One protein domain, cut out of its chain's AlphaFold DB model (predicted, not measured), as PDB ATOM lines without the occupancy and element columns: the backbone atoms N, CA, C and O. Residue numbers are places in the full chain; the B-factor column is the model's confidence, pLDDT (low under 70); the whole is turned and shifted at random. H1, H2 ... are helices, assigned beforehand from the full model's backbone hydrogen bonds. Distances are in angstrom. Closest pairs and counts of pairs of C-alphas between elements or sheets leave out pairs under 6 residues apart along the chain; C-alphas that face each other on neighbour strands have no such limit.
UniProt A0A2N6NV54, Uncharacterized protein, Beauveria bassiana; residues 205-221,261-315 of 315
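Overview. This is residues 205 to 221 and 261 to 315 of the 315 residues of an uncharacterized protein of Beauveria bassiana (UniProt A0A2N6NV54). One long helix, H2, makes the spine of a loose model: H1 packs side by side with it along residues 265 to 277, running the opposite way, and H3 packs crosswise on residues 277 to 281. Residues 286 to 291, of which 286 to 288 belong to H2, stick out at one end, and residues 310 to 315, of which 310 to 312 belong to H3, stick out elsewhere. The printed part has 72 residues with three named helices, H1, H2 and H3 in chain order, and no named strand; the class is all helix. It is loose, with a radius of gyration of the C-alphas of 15.2 A, and only just elongated, spanning 47 by 30 by 17 A.

Arrangement. H2, residues 263 to 288, touches H1, residues 205 to 221, with its residues 265 to 277 alone; the closest C-alphas, those of Leu 207 and Ala 273, are 5.7 A apart. These two helices run opposite ways at a shallow tilt of 22 degrees. H2 also touches H3, residues 300 to 312, about perpendicular at 74 degrees. Here H2 touches H3 with its residues 277 to 281 alone, and H3 touches H2 with its residues 302 to 306 alone; the closest C-alphas, those of Val 281 and Arg 302, are 6.7 A apart. H1 and H3 are apart. In H2 and H3 every O i to N i+4 pair is within hydrogen-bond range; in H1, 10 of 13 are.

Along the chain. H2 measures 37.2 A from C-alpha 263 at (-60.846, 47.033, -34.514) to C-alpha 288. H1 measures 24.8 A and begins at C-alpha 205, (-40.092, 42.466, -35.003). H3 measures 18.6 A and ends at C-alpha 312, (-48.199, 33.874, -57.235).

Size, cuts and confidence. The two C-alphas farthest apart, those of Ser 221 and Gly 291, are 47.8 A apart. Residues 222 to 260 are not printed, and C-alphas 221 and 261 across this cut are 10.3 A apart. H2 to H3 is a long link of 11 residues. The mean pLDDT of the printed part is 76.7; it is under 70 at residues 218 to 221, 261, 286 to 298 and 314 to 315.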
ATOM      1  N   LYS A 205     -40.279  41.208 -35.738       84.19
ATOM      2  CA  LYS A 205     -40.092  42.466 -35.003       84.19
ATOM      3  C   LYS A 205     -40.980  43.600 -35.516       84.19
ATOM      4  O   LYS A 205     -41.501  44.348 -34.701       84.19
ATOM      5  N   SER A 206     -41.189  43.697 -36.834       84.62
ATOM      6  CA  SER A 206     -42.051  44.730 -37.426       84.62
ATOM      7  C   SER A 206     -43.500  44.550 -36.975       84.62
ATOM      8  O   SER A 206     -44.177  45.504 -36.595       84.62
ATOM      9  N   LEU A 207     -43.963  43.296 -36.938       85.56
ATOM     10  CA  LEU A 207     -45.306  42.979 -36.471       85.56
ATOM     11  C   LEU A 207     -45.456  43.220 -34.964       85.56
ATOM     12  O   LEU A 207     -46.466  43.781 -34.545       85.56
ATOM     13  N   VAL A 208     -44.455  42.843 -34.163       86.75
ATOM     14  CA  VAL A 208     -44.436  43.091 -32.710       86.75
ATOM     15  C   VAL A 208     -44.519  44.590 -32.416       86.75
ATOM     16  O   VAL A 208     -45.418  45.017 -31.698       86.75
ATOM     17  N   GLU A 209     -43.667  45.405 -33.045       86.31
ATOM     18  CA  GLU A 209     -43.685  46.866 -32.884       86.31
ATOM     19  C   GLU A 209     -45.037  47.473 -33.288       86.31
ATOM     20  O   GLU A 209     -45.550  48.388 -32.637       86.31
ATOM     21  N   ALA A 210     -45.649  46.950 -34.350       86.62
ATOM     22  CA  ALA A 210     -46.961  47.384 -34.803       86.62
ATOM     23  C   ALA A 210     -48.073  47.037 -33.795       86.62
ATOM     24  O   ALA A 210     -48.952  47.869 -33.555       86.62
ATOM     25  N   VAL A 211     -48.034  45.849 -33.177       85.12
ATOM     26  CA  VAL A 211     -48.972  45.461 -32.107       85.12
ATOM     27  C   VAL A 211     -48.770  46.354 -30.885       85.12
ATOM     28  O   VAL A 211     -49.739  46.948 -30.407       85.12
ATOM     29  N   ASP A 212     -47.529  46.536 -30.435       85.12
ATOM     30  CA  ASP A 212     -47.201  47.368 -29.273       85.12
ATOM     31  C   ASP A 212     -47.649  48.819 -29.466       85.12
ATOM     32  O   ASP A 212     -48.180  49.444 -28.542       85.12
ATOM     33  N   LYS A 213     -47.523  49.350 -30.687       83.75
ATOM     34  CA  LYS A 213     -48.019  50.685 -31.041       83.75
ATOM     35  C   LYS A 213     -49.539  50.794 -30.904       83.75
ATOM     36  O   LYS A 213     -50.029  51.812 -30.418       83.75
ATOM     37  N   VAL A 214     -50.289  49.768 -31.311       83.25
ATOM     38  CA  VAL A 214     -51.758  49.737 -31.182       83.25
ATOM     39  C   VAL A 214     -52.184  49.610 -29.722       83.25
ATOM     40  O   VAL A 214     -53.126  50.282 -29.300       83.25
ATOM     41  N   VAL A 215     -51.500  48.771 -28.944       79.94
ATOM     42  CA  VAL A 215     -51.782  48.592 -27.512       79.94
ATOM     43  C   VAL A 215     -51.484  49.886 -26.749       79.94
ATOM     44  O   VAL A 215     -52.330  50.371 -25.999       79.94
ATOM     45  N   SER A 216     -50.332  50.507 -27.015       78.69
ATOM     46  CA  SER A 216     -49.908  51.748 -26.356       78.69
ATOM     47  C   SER A 216     -50.809  52.935 -26.709       78.69
ATOM     48  O   SER A 216     -51.227  53.666 -25.813       78.69
ATOM     49  N   ALA A 217     -51.191  53.100 -27.982       71.25
ATOM     50  CA  ALA A 217     -52.049  54.206 -28.424       71.25
ATOM     51  C   ALA A 217     -53.444  54.212 -27.764       71.25
ATOM     52  O   ALA A 217     -54.074  55.263 -27.662       71.25
ATOM     53  N   ASN A 218     -53.923  53.058 -27.288       61.62
ATOM     54  CA  ASN A 218     -55.208  52.951 -26.590       61.62
ATOM     55  C   ASN A 218     -55.109  53.149 -25.072       61.62
ATOM     56  O   ASN A 218     -56.114  53.440 -24.427       61.62
ATOM     57  N   SER A 219     -53.913  53.045 -24.493       56.41
ATOM     58  CA  SER A 219     -53.710  53.417 -23.087       56.41
ATOM     59  C   SER A 219     -53.831  54.936 -22.878       56.41
ATOM     60  O   SER A 219     -54.333  55.388 -21.851       56.41
ATOM     61  N   GLU A 220     -53.465  55.726 -23.892       50.44
ATOM     62  CA  GLU A 220     -53.463  57.193 -23.848       50.44
ATOM     63  C   GLU A 220     -54.846  57.811 -24.146       50.44
ATOM     64  O   GLU A 220     -55.179  58.879 -23.635       50.44
ATOM     65  N   SER A 221     -55.714  57.112 -24.890       50.50
ATOM     66  CA  SER A 221     -57.075  57.584 -25.210       50.50
ATOM     67  C   SER A 221     -58.061  57.513 -24.034       50.50
ATOM     68  O   SER A 221     -59.153  58.077 -24.112       50.50
ATOM     69  N   VAL A 261     -59.463  47.592 -28.071       60.34
ATOM     70  CA  VAL A 261     -58.812  48.228 -29.213       60.34
ATOM     71  C   VAL A 261     -59.854  48.466 -30.315       60.34
ATOM     72  O   VAL A 261     -60.474  47.501 -30.781       60.34
ATOM     73  N   PRO A 262     -60.016  49.704 -30.827       71.31
ATOM     74  CA  PRO A 262     -60.853  49.956 -31.991       71.31
ATOM     75  C   PRO A 262     -60.391  49.090 -33.169       71.31
ATOM     76  O   PRO A 262     -59.331  49.317 -33.760       71.31
ATOM     77  N   ARG A 263     -61.197  48.081 -33.529       72.62
ATOM     78  CA  ARG A 263     -60.846  47.033 -34.514       72.62
ATOM     79  C   ARG A 263     -60.336  47.593 -35.845       72.62
ATOM     80  O   ARG A 263     -59.489  46.983 -36.491       72.62
ATOM     81  N   VAL A 264     -60.832  48.766 -36.243       73.00
ATOM     82  CA  VAL A 264     -60.423  49.461 -37.472       73.00
ATOM     83  C   VAL A 264     -58.962  49.919 -37.405       73.00
ATOM     84  O   VAL A 264     -58.227  49.707 -38.364       73.00
ATOM     85  N   GLN A 265     -58.516  50.482 -36.278       76.00
ATOM     86  CA  GLN A 265     -57.135  50.950 -36.111       76.00
ATOM     87  C   GLN A 265     -56.152  49.780 -36.038       76.00
ATOM     88  O   GLN A 265     -55.119  49.810 -36.703       76.00
ATOM     89  N   CYS A 266     -56.519  48.717 -35.311       81.56
ATOM     90  CA  CYS A 266     -55.750  47.472 -35.281       81.56
ATOM     91  C   CYS A 266     -55.547  46.919 -36.694       81.56
ATOM     92  O   CYS A 266     -54.418  46.688 -37.120       81.56
ATOM     93  N   LYS A 267     -56.635  46.805 -37.467       82.44
ATOM     94  CA  LYS A 267     -56.582  46.330 -38.851       82.44
ATOM     95  C   LYS A 267     -55.629  47.164 -39.708       82.44
ATOM     96  O   LYS A 267     -54.823  46.590 -40.431       82.44
ATOM     97  N   THR A 268     -55.710  48.491 -39.644       86.69
ATOM     98  CA  THR A 268     -54.844  49.360 -40.454       86.69
ATOM     99  C   THR A 268     -53.371  49.192 -40.094       86.69
ATOM    100  O   THR A 268     -52.546  49.042 -40.991       86.69
ATOM    101  N   VAL A 269     -53.038  49.176 -38.802       87.12
ATOM    102  CA  VAL A 269     -51.643  49.055 -38.354       87.12
ATOM    103  C   VAL A 269     -51.068  47.674 -38.681       87.12
ATOM    104  O   VAL A 269     -49.957  47.589 -39.196       87.12
ATOM    105  N   MET A 270     -51.844  46.606 -38.481       87.44
ATOM    106  CA  MET A 270     -51.438  45.239 -38.832       87.44
ATOM    107  C   MET A 270     -51.218  45.061 -40.333       87.44
ATOM    108  O   MET A 270     -50.218  44.476 -40.741       87.44
ATOM    109  N   LEU A 271     -52.123  45.581 -41.167       89.31
ATOM    110  CA  LEU A 271     -51.974  45.488 -42.620       89.31
ATOM    111  C   LEU A 271     -50.790  46.314 -43.133       89.31
ATOM    112  O   LEU A 271     -50.102  45.854 -44.036       89.31
ATOM    113  N   SER A 272     -50.519  47.477 -42.535       88.94
ATOM    114  CA  SER A 272     -49.338  48.282 -42.872       88.94
ATOM    115  C   SER A 272     -48.042  47.545 -42.534       88.94
ATOM    116  O   SER A 272     -47.146  47.479 -43.367       88.94
ATOM    117  N   ALA A 273     -47.951  46.949 -41.342       91.25
ATOM    118  CA  ALA A 273     -46.769  46.187 -40.942       91.25
ATOM    119  C   ALA A 273     -46.566  44.946 -41.822       91.25
ATOM    120  O   ALA A 273     -45.442  44.612 -42.190       91.25
ATOM    121  N   LEU A 274     -47.659  44.279 -42.208       90.88
ATOM    122  CA  LEU A 274     -47.599  43.163 -43.147       90.88
ATOM    123  C   LEU A 274     -47.130  43.612 -44.540       90.88
ATOM    124  O   LEU A 274     -46.332  42.912 -45.156       90.88
ATOM    125  N   GLU A 275     -47.582  44.772 -45.025       90.62
ATOM    126  CA  GLU A 275     -47.091  45.368 -46.275       90.62
ATOM    127  C   GLU A 275     -45.581  45.641 -46.208       90.62
ATOM    128  O   GLU A 275     -44.859  45.299 -47.145       90.62
ATOM    129  N   ASP A 276     -45.087  46.179 -45.088       89.81
ATOM    130  CA  ASP A 276     -43.654  46.401 -44.859       89.81
ATOM    131  C   ASP A 276     -42.850  45.096 -44.894       89.81
ATOM    132  O   ASP A 276     -41.791  45.040 -45.518       89.81
ATOM    133  N   ILE A 277     -43.365  44.028 -44.279       89.69
ATOM    134  CA  ILE A 277     -42.724  42.705 -44.300       89.69
ATOM    135  C   ILE A 277     -42.685  42.142 -45.723       89.69
ATOM    136  O   ILE A 277     -41.663  41.601 -46.137       89.69
ATOM    137  N   ILE A 278     -43.772  42.277 -46.488       89.44
ATOM    138  CA  ILE A 278     -43.812  41.834 -47.889       89.44
ATOM    139  C   ILE A 278     -42.763  42.590 -48.713       89.44
ATOM    140  O   ILE A 278     -42.019  41.954 -49.459       89.44
ATOM    141  N   ARG A 279     -42.659  43.916 -48.542       88.94
ATOM    142  CA  ARG A 279     -41.619  44.729 -49.195       88.94
ATOM    143  C   ARG A 279     -40.212  44.263 -48.827       88.94
ATOM    144  O   ARG A 279     -39.420  44.009 -49.721       88.94
ATOM    145  N   ASP A 280     -39.934  44.054 -47.543       86.56
ATOM    146  CA  ASP A 280     -38.622  43.590 -47.073       86.56
ATOM    147  C   ASP A 280     -38.252  42.199 -47.623       86.56
ATOM    148  O   ASP A 280     -37.096  41.955 -47.966       86.56
ATOM    149  N   VAL A 281     -39.214  41.277 -47.759       87.50
ATOM    150  CA  VAL A 281     -38.952  39.959 -48.372       87.50
ATOM    151  C   VAL A 281     -38.700  40.078 -49.883       87.50
ATOM    152  O   VAL A 281     -37.881  39.324 -50.411       87.50
ATOM    153  N   LEU A 282     -39.371  41.004 -50.579       85.31
ATOM    154  CA  LEU A 282     -39.101  41.296 -51.993       85.31
ATOM    155  C   LEU A 282     -37.705  41.900 -52.182       85.31
ATOM    156  O   LEU A 282     -36.940  41.393 -52.998       85.31
ATOM    157  N   ASP A 283     -37.343  42.895 -51.373       84.00
ATOM    158  CA  ASP A 283     -36.024  43.535 -51.421       84.00
ATOM    159  C   ASP A 283     -34.904  42.514 -51.132       84.00
ATOM    160  O   ASP A 283     -33.880  42.482 -51.815       84.00
ATOM    161  N   GLN A 284     -35.116  41.602 -50.174       79.12
ATOM    162  CA  GLN A 284     -34.164  40.524 -49.864       79.12
ATOM    163  C   GLN A 284     -33.997  39.515 -51.008       79.12
ATOM    164  O   GLN A 284     -32.895  39.008 -51.208       79.12
ATOM    165  N   ARG A 285     -35.054  39.237 -51.786       72.31
ATOM    166  CA  ARG A 285     -34.969  38.364 -52.973       72.31
ATOM    167  C   ARG A 285     -34.032  38.955 -54.031       72.31
ATOM    168  O   ARG A 285     -33.281  38.204 -54.658       72.31
ATOM    169  N   ASP A 286     -34.068  40.272 -54.211       65.19
ATOM    170  CA  ASP A 286     -33.216  40.979 -55.169       65.19
ATOM    171  C   ASP A 286     -31.751  41.049 -54.692       65.19
ATOM    172  O   ASP A 286     -30.829  40.934 -55.505       65.19
ATOM    173  N   GLU A 287     -31.509  41.151 -53.378       65.69
ATOM    174  CA  GLU A 287     -30.152  41.104 -52.801       65.69
ATOM    175  C   GLU A 287     -29.537  39.693 -52.794       65.69
ATOM    176  O   GLU A 287     -28.339  39.538 -53.056       65.69
ATOM    177  N   ASP A 288     -30.336  38.645 -52.565       61.81
ATOM    178  CA  ASP A 288     -29.875  37.250 -52.623       61.81
ATOM    179  C   ASP A 288     -29.442  36.848 -54.048       61.81
ATOM    180  O   ASP A 288     -28.502  36.064 -54.217       61.81
ATOM    181  N   ALA A 289     -30.042  37.445 -55.089       59.25
ATOM    182  CA  ALA A 289     -29.579  37.313 -56.475       59.25
ATOM    183  C   ALA A 289     -28.189  37.947 -56.708       59.25
ATOM    184  O   ALA A 289     -27.484  37.570 -57.649       59.25
ATOM    185  N   MET A 290     -27.773  38.868 -55.830       58.97
ATOM    186  CA  MET A 290     -26.496  39.585 -55.881       58.97
ATOM    187  C   MET A 290     -25.397  38.963 -54.985       58.97
ATOM    188  O   MET A 290     -24.264  39.449 -54.975       58.97
ATOM    189  N   GLY A 291     -25.678  37.849 -54.291       53.56
ATOM    190  CA  GLY A 291     -24.662  36.964 -53.697       53.56
ATOM    191  C   GLY A 291     -24.245  37.241 -52.245       53.56
ATOM    192  O   GLY A 291     -23.245  36.681 -51.781       53.56
ATOM    193  N   THR A 292     -24.978  38.056 -51.489       55.38
ATOM    194  CA  THR A 292     -24.675  38.336 -50.075       55.38
ATOM    195  C   THR A 292     -25.427  37.399 -49.129       55.38
ATOM    196  O   THR A 292     -26.515  37.708 -48.664       55.38
ATOM    197  N   ASN A 293     -24.808  36.264 -48.783       49.56
ATOM    198  CA  ASN A 293     -25.312  35.308 -47.783       49.56
ATOM    199  C   ASN A 293     -25.351  35.920 -46.365       49.56
ATOM    200  O   ASN A 293     -24.492  35.642 -45.519       49.56
ATOM    201  N   SER A 294     -26.358  36.741 -46.073       51.97
ATOM    202  CA  SER A 294     -26.686  37.104 -44.698       51.97
ATOM    203  C   SER A 294     -27.522  35.971 -44.098       51.97
ATOM    204  O   SER A 294     -28.695  35.795 -44.404       51.97
ATOM    205  N   LYS A 295     -26.892  35.140 -43.258       50.66
ATOM    206  CA  LYS A 295     -27.561  34.075 -42.491       50.66
ATOM    207  C   LYS A 295     -28.464  34.696 -41.417       50.66
ATOM    208  O   LYS A 295     -28.170  34.602 -40.224       50.66
ATOM    209  N   LYS A 296     -29.518  35.401 -41.824       56.97
ATOM    210  CA  LYS A 296     -30.584  35.835 -40.919       56.97
ATOM    211  C   LYS A 296     -31.336  34.586 -40.457       56.97
ATOM    212  O   LYS A 296     -31.501  33.630 -41.214       56.97
ATOM    213  N   ARG A 297     -31.706  34.562 -39.174       60.53
ATOM    214  CA  ARG A 297     -32.454  33.451 -38.573       60.53
ATOM    215  C   ARG A 297     -33.775  33.243 -39.335       60.53
ATOM    216  O   ARG A 297     -34.355  34.239 -39.770       60.53
ATOM    217  N   PRO A 298     -34.238  31.993 -39.491       64.19
ATOM    218  CA  PRO A 298     -35.507  31.710 -40.153       64.19
ATOM    219  C   PRO A 298     -36.645  32.341 -39.345       64.19
ATOM    220  O   PRO A 298     -36.782  32.072 -38.153       64.19
ATOM    221  N   ASN A 299     -37.427  33.212 -39.979       79.94
ATOM    222  CA  ASN A 299     -38.638  33.771 -39.392       79.94
ATOM    223  C   ASN A 299     -39.829  33.152 -40.123       79.94
ATOM    224  O   ASN A 299     -39.968  33.318 -41.335       79.94
ATOM    225  N   LEU A 300     -40.686  32.457 -39.377       83.69
ATOM    226  CA  LEU A 300     -41.781  31.668 -39.941       83.69
ATOM    227  C   LEU A 300     -42.748  32.518 -40.778       83.69
ATOM    228  O   LEU A 300     -43.230  32.053 -41.810       83.69
ATOM    229  N   LEU A 301     -42.991  33.775 -40.384       86.31
ATOM    230  CA  LEU A 301     -43.836  34.696 -41.147       86.31
ATOM    231  C   LEU A 301     -43.167  35.094 -42.466       86.31
ATOM    232  O   LEU A 301     -43.801  35.012 -43.516       86.31
ATOM    233  N   ARG A 302     -41.883  35.471 -42.436       87.31
ATOM    234  CA  ARG A 302     -41.136  35.804 -43.661       87.31
ATOM    235  C   ARG A 302     -41.037  34.609 -44.610       87.31
ATOM    236  O   ARG A 302     -41.193  34.778 -45.818       87.31
ATOM    237  N   ASP A 303     -40.836  33.405 -44.082       87.06
ATOM    238  CA  ASP A 303     -40.776  32.175 -44.877       87.06
ATOM    239  C   ASP A 303     -42.136  31.838 -45.508       87.06
ATOM    240  O   ASP A 303     -42.200  31.517 -46.697       87.06
ATOM    241  N   ALA A 304     -43.231  31.990 -44.757       87.06
ATOM    242  CA  ALA A 304     -44.588  31.820 -45.275       87.06
ATOM    243  C   ALA A 304     -44.925  32.854 -46.364       87.06
ATOM    244  O   ALA A 304     -45.477  32.492 -47.404       87.06
ATOM    245  N   VAL A 305     -44.548  34.123 -46.164       88.38
ATOM    246  CA  VAL A 305     -44.713  35.193 -47.163       88.38
ATOM    247  C   VAL A 305     -43.906  34.883 -48.423       88.38
ATOM    248  O   VAL A 305     -44.441  34.975 -49.528       88.38
ATOM    249  N   ARG A 306     -42.653  34.428 -48.287       87.56
ATOM    250  CA  ARG A 306     -41.816  34.020 -49.427       87.56
ATOM    251  C   ARG A 306     -42.440  32.858 -50.205       87.56
ATOM    252  O   ARG A 306     -42.471  32.893 -51.437       87.56
ATOM    253  N   ALA A 307     -42.964  31.851 -49.507       88.00
ATOM    254  CA  ALA A 307     -43.651  30.719 -50.129       88.00
ATOM    255  C   ALA A 307     -44.939  31.154 -50.851       88.00
ATOM    256  O   ALA A 307     -45.194  30.718 -51.973       88.00
ATOM    257  N   TRP A 308     -45.724  32.048 -50.244       89.31
ATOM    258  CA  TRP A 308     -46.930  32.602 -50.857       89.31
ATOM    259  C   TRP A 308     -46.621  33.390 -52.135       89.31
ATOM    260  O   TRP A 308     -47.244  33.133 -53.163       89.31
ATOM    261  N   MET A 309     -45.617  34.273 -52.111       85.94
ATOM    262  CA  MET A 309     -45.193  35.023 -53.303       85.94
ATOM    263  C   MET A 309     -44.684  34.101 -54.413       85.94
ATOM    264  O   MET A 309     -45.044  34.278 -55.573       85.94
ATOM    265  N   SER A 310     -43.925  33.061 -54.057       85.75
ATOM    266  CA  SER A 310     -43.445  32.068 -55.029       85.75
ATOM    267  C   SER A 310     -44.593  31.348 -55.745       85.75
ATOM    268  O   SER A 310     -44.447  30.978 -56.904       85.75
ATOM    269  N   ASN A 311     -45.739  31.166 -55.082       86.75
ATOM    270  CA  ASN A 311     -46.927  30.567 -55.691       86.75
ATOM    271  C   ASN A 311     -47.694  31.539 -56.603       86.75
ATOM    272  O   ASN A 311     -48.396  31.083 -57.503       86.75
ATOM    273  N   LEU A 312     -47.579  32.853 -56.383       84.94
ATOM    274  CA  LEU A 312     -48.199  33.874 -57.235       84.94
ATOM    275  C   LEU A 312     -47.437  34.076 -58.546       84.94
ATOM    276  O   LEU A 312     -48.068  34.275 -59.577       84.94
ATOM    277  N   ASP A 313     -46.109  33.953 -58.524       72.44
ATOM    278  CA  ASP A 313     -45.253  34.066 -59.717       72.44
ATOM    279  C   ASP A 313     -45.476  32.929 -60.747       72.44
ATOM    280  O   ASP A 313     -44.917  32.963 -61.842       72.44
ATOM    281  N   ILE A 314     -46.258  31.897 -60.398       62.41
ATOM    282  CA  ILE A 314     -46.519  30.702 -61.225       62.41
ATOM    283  C   ILE A 314     -47.848  30.814 -62.019       62.41
ATOM    284  O   ILE A 314     -48.160  29.921 -62.811       62.41
ATOM    285  N   GLN A 315     -48.623  31.898 -61.862       45.28
ATOM    286  CA  GLN A 315     -49.833  32.188 -62.661       45.28
ATOM    287  C   GLN A 315     -49.580  33.217 -63.764       45.28
ATOM    288  O   GLN A 315     -50.171  33.027 -64.853       45.28
TER     289      GLN A 315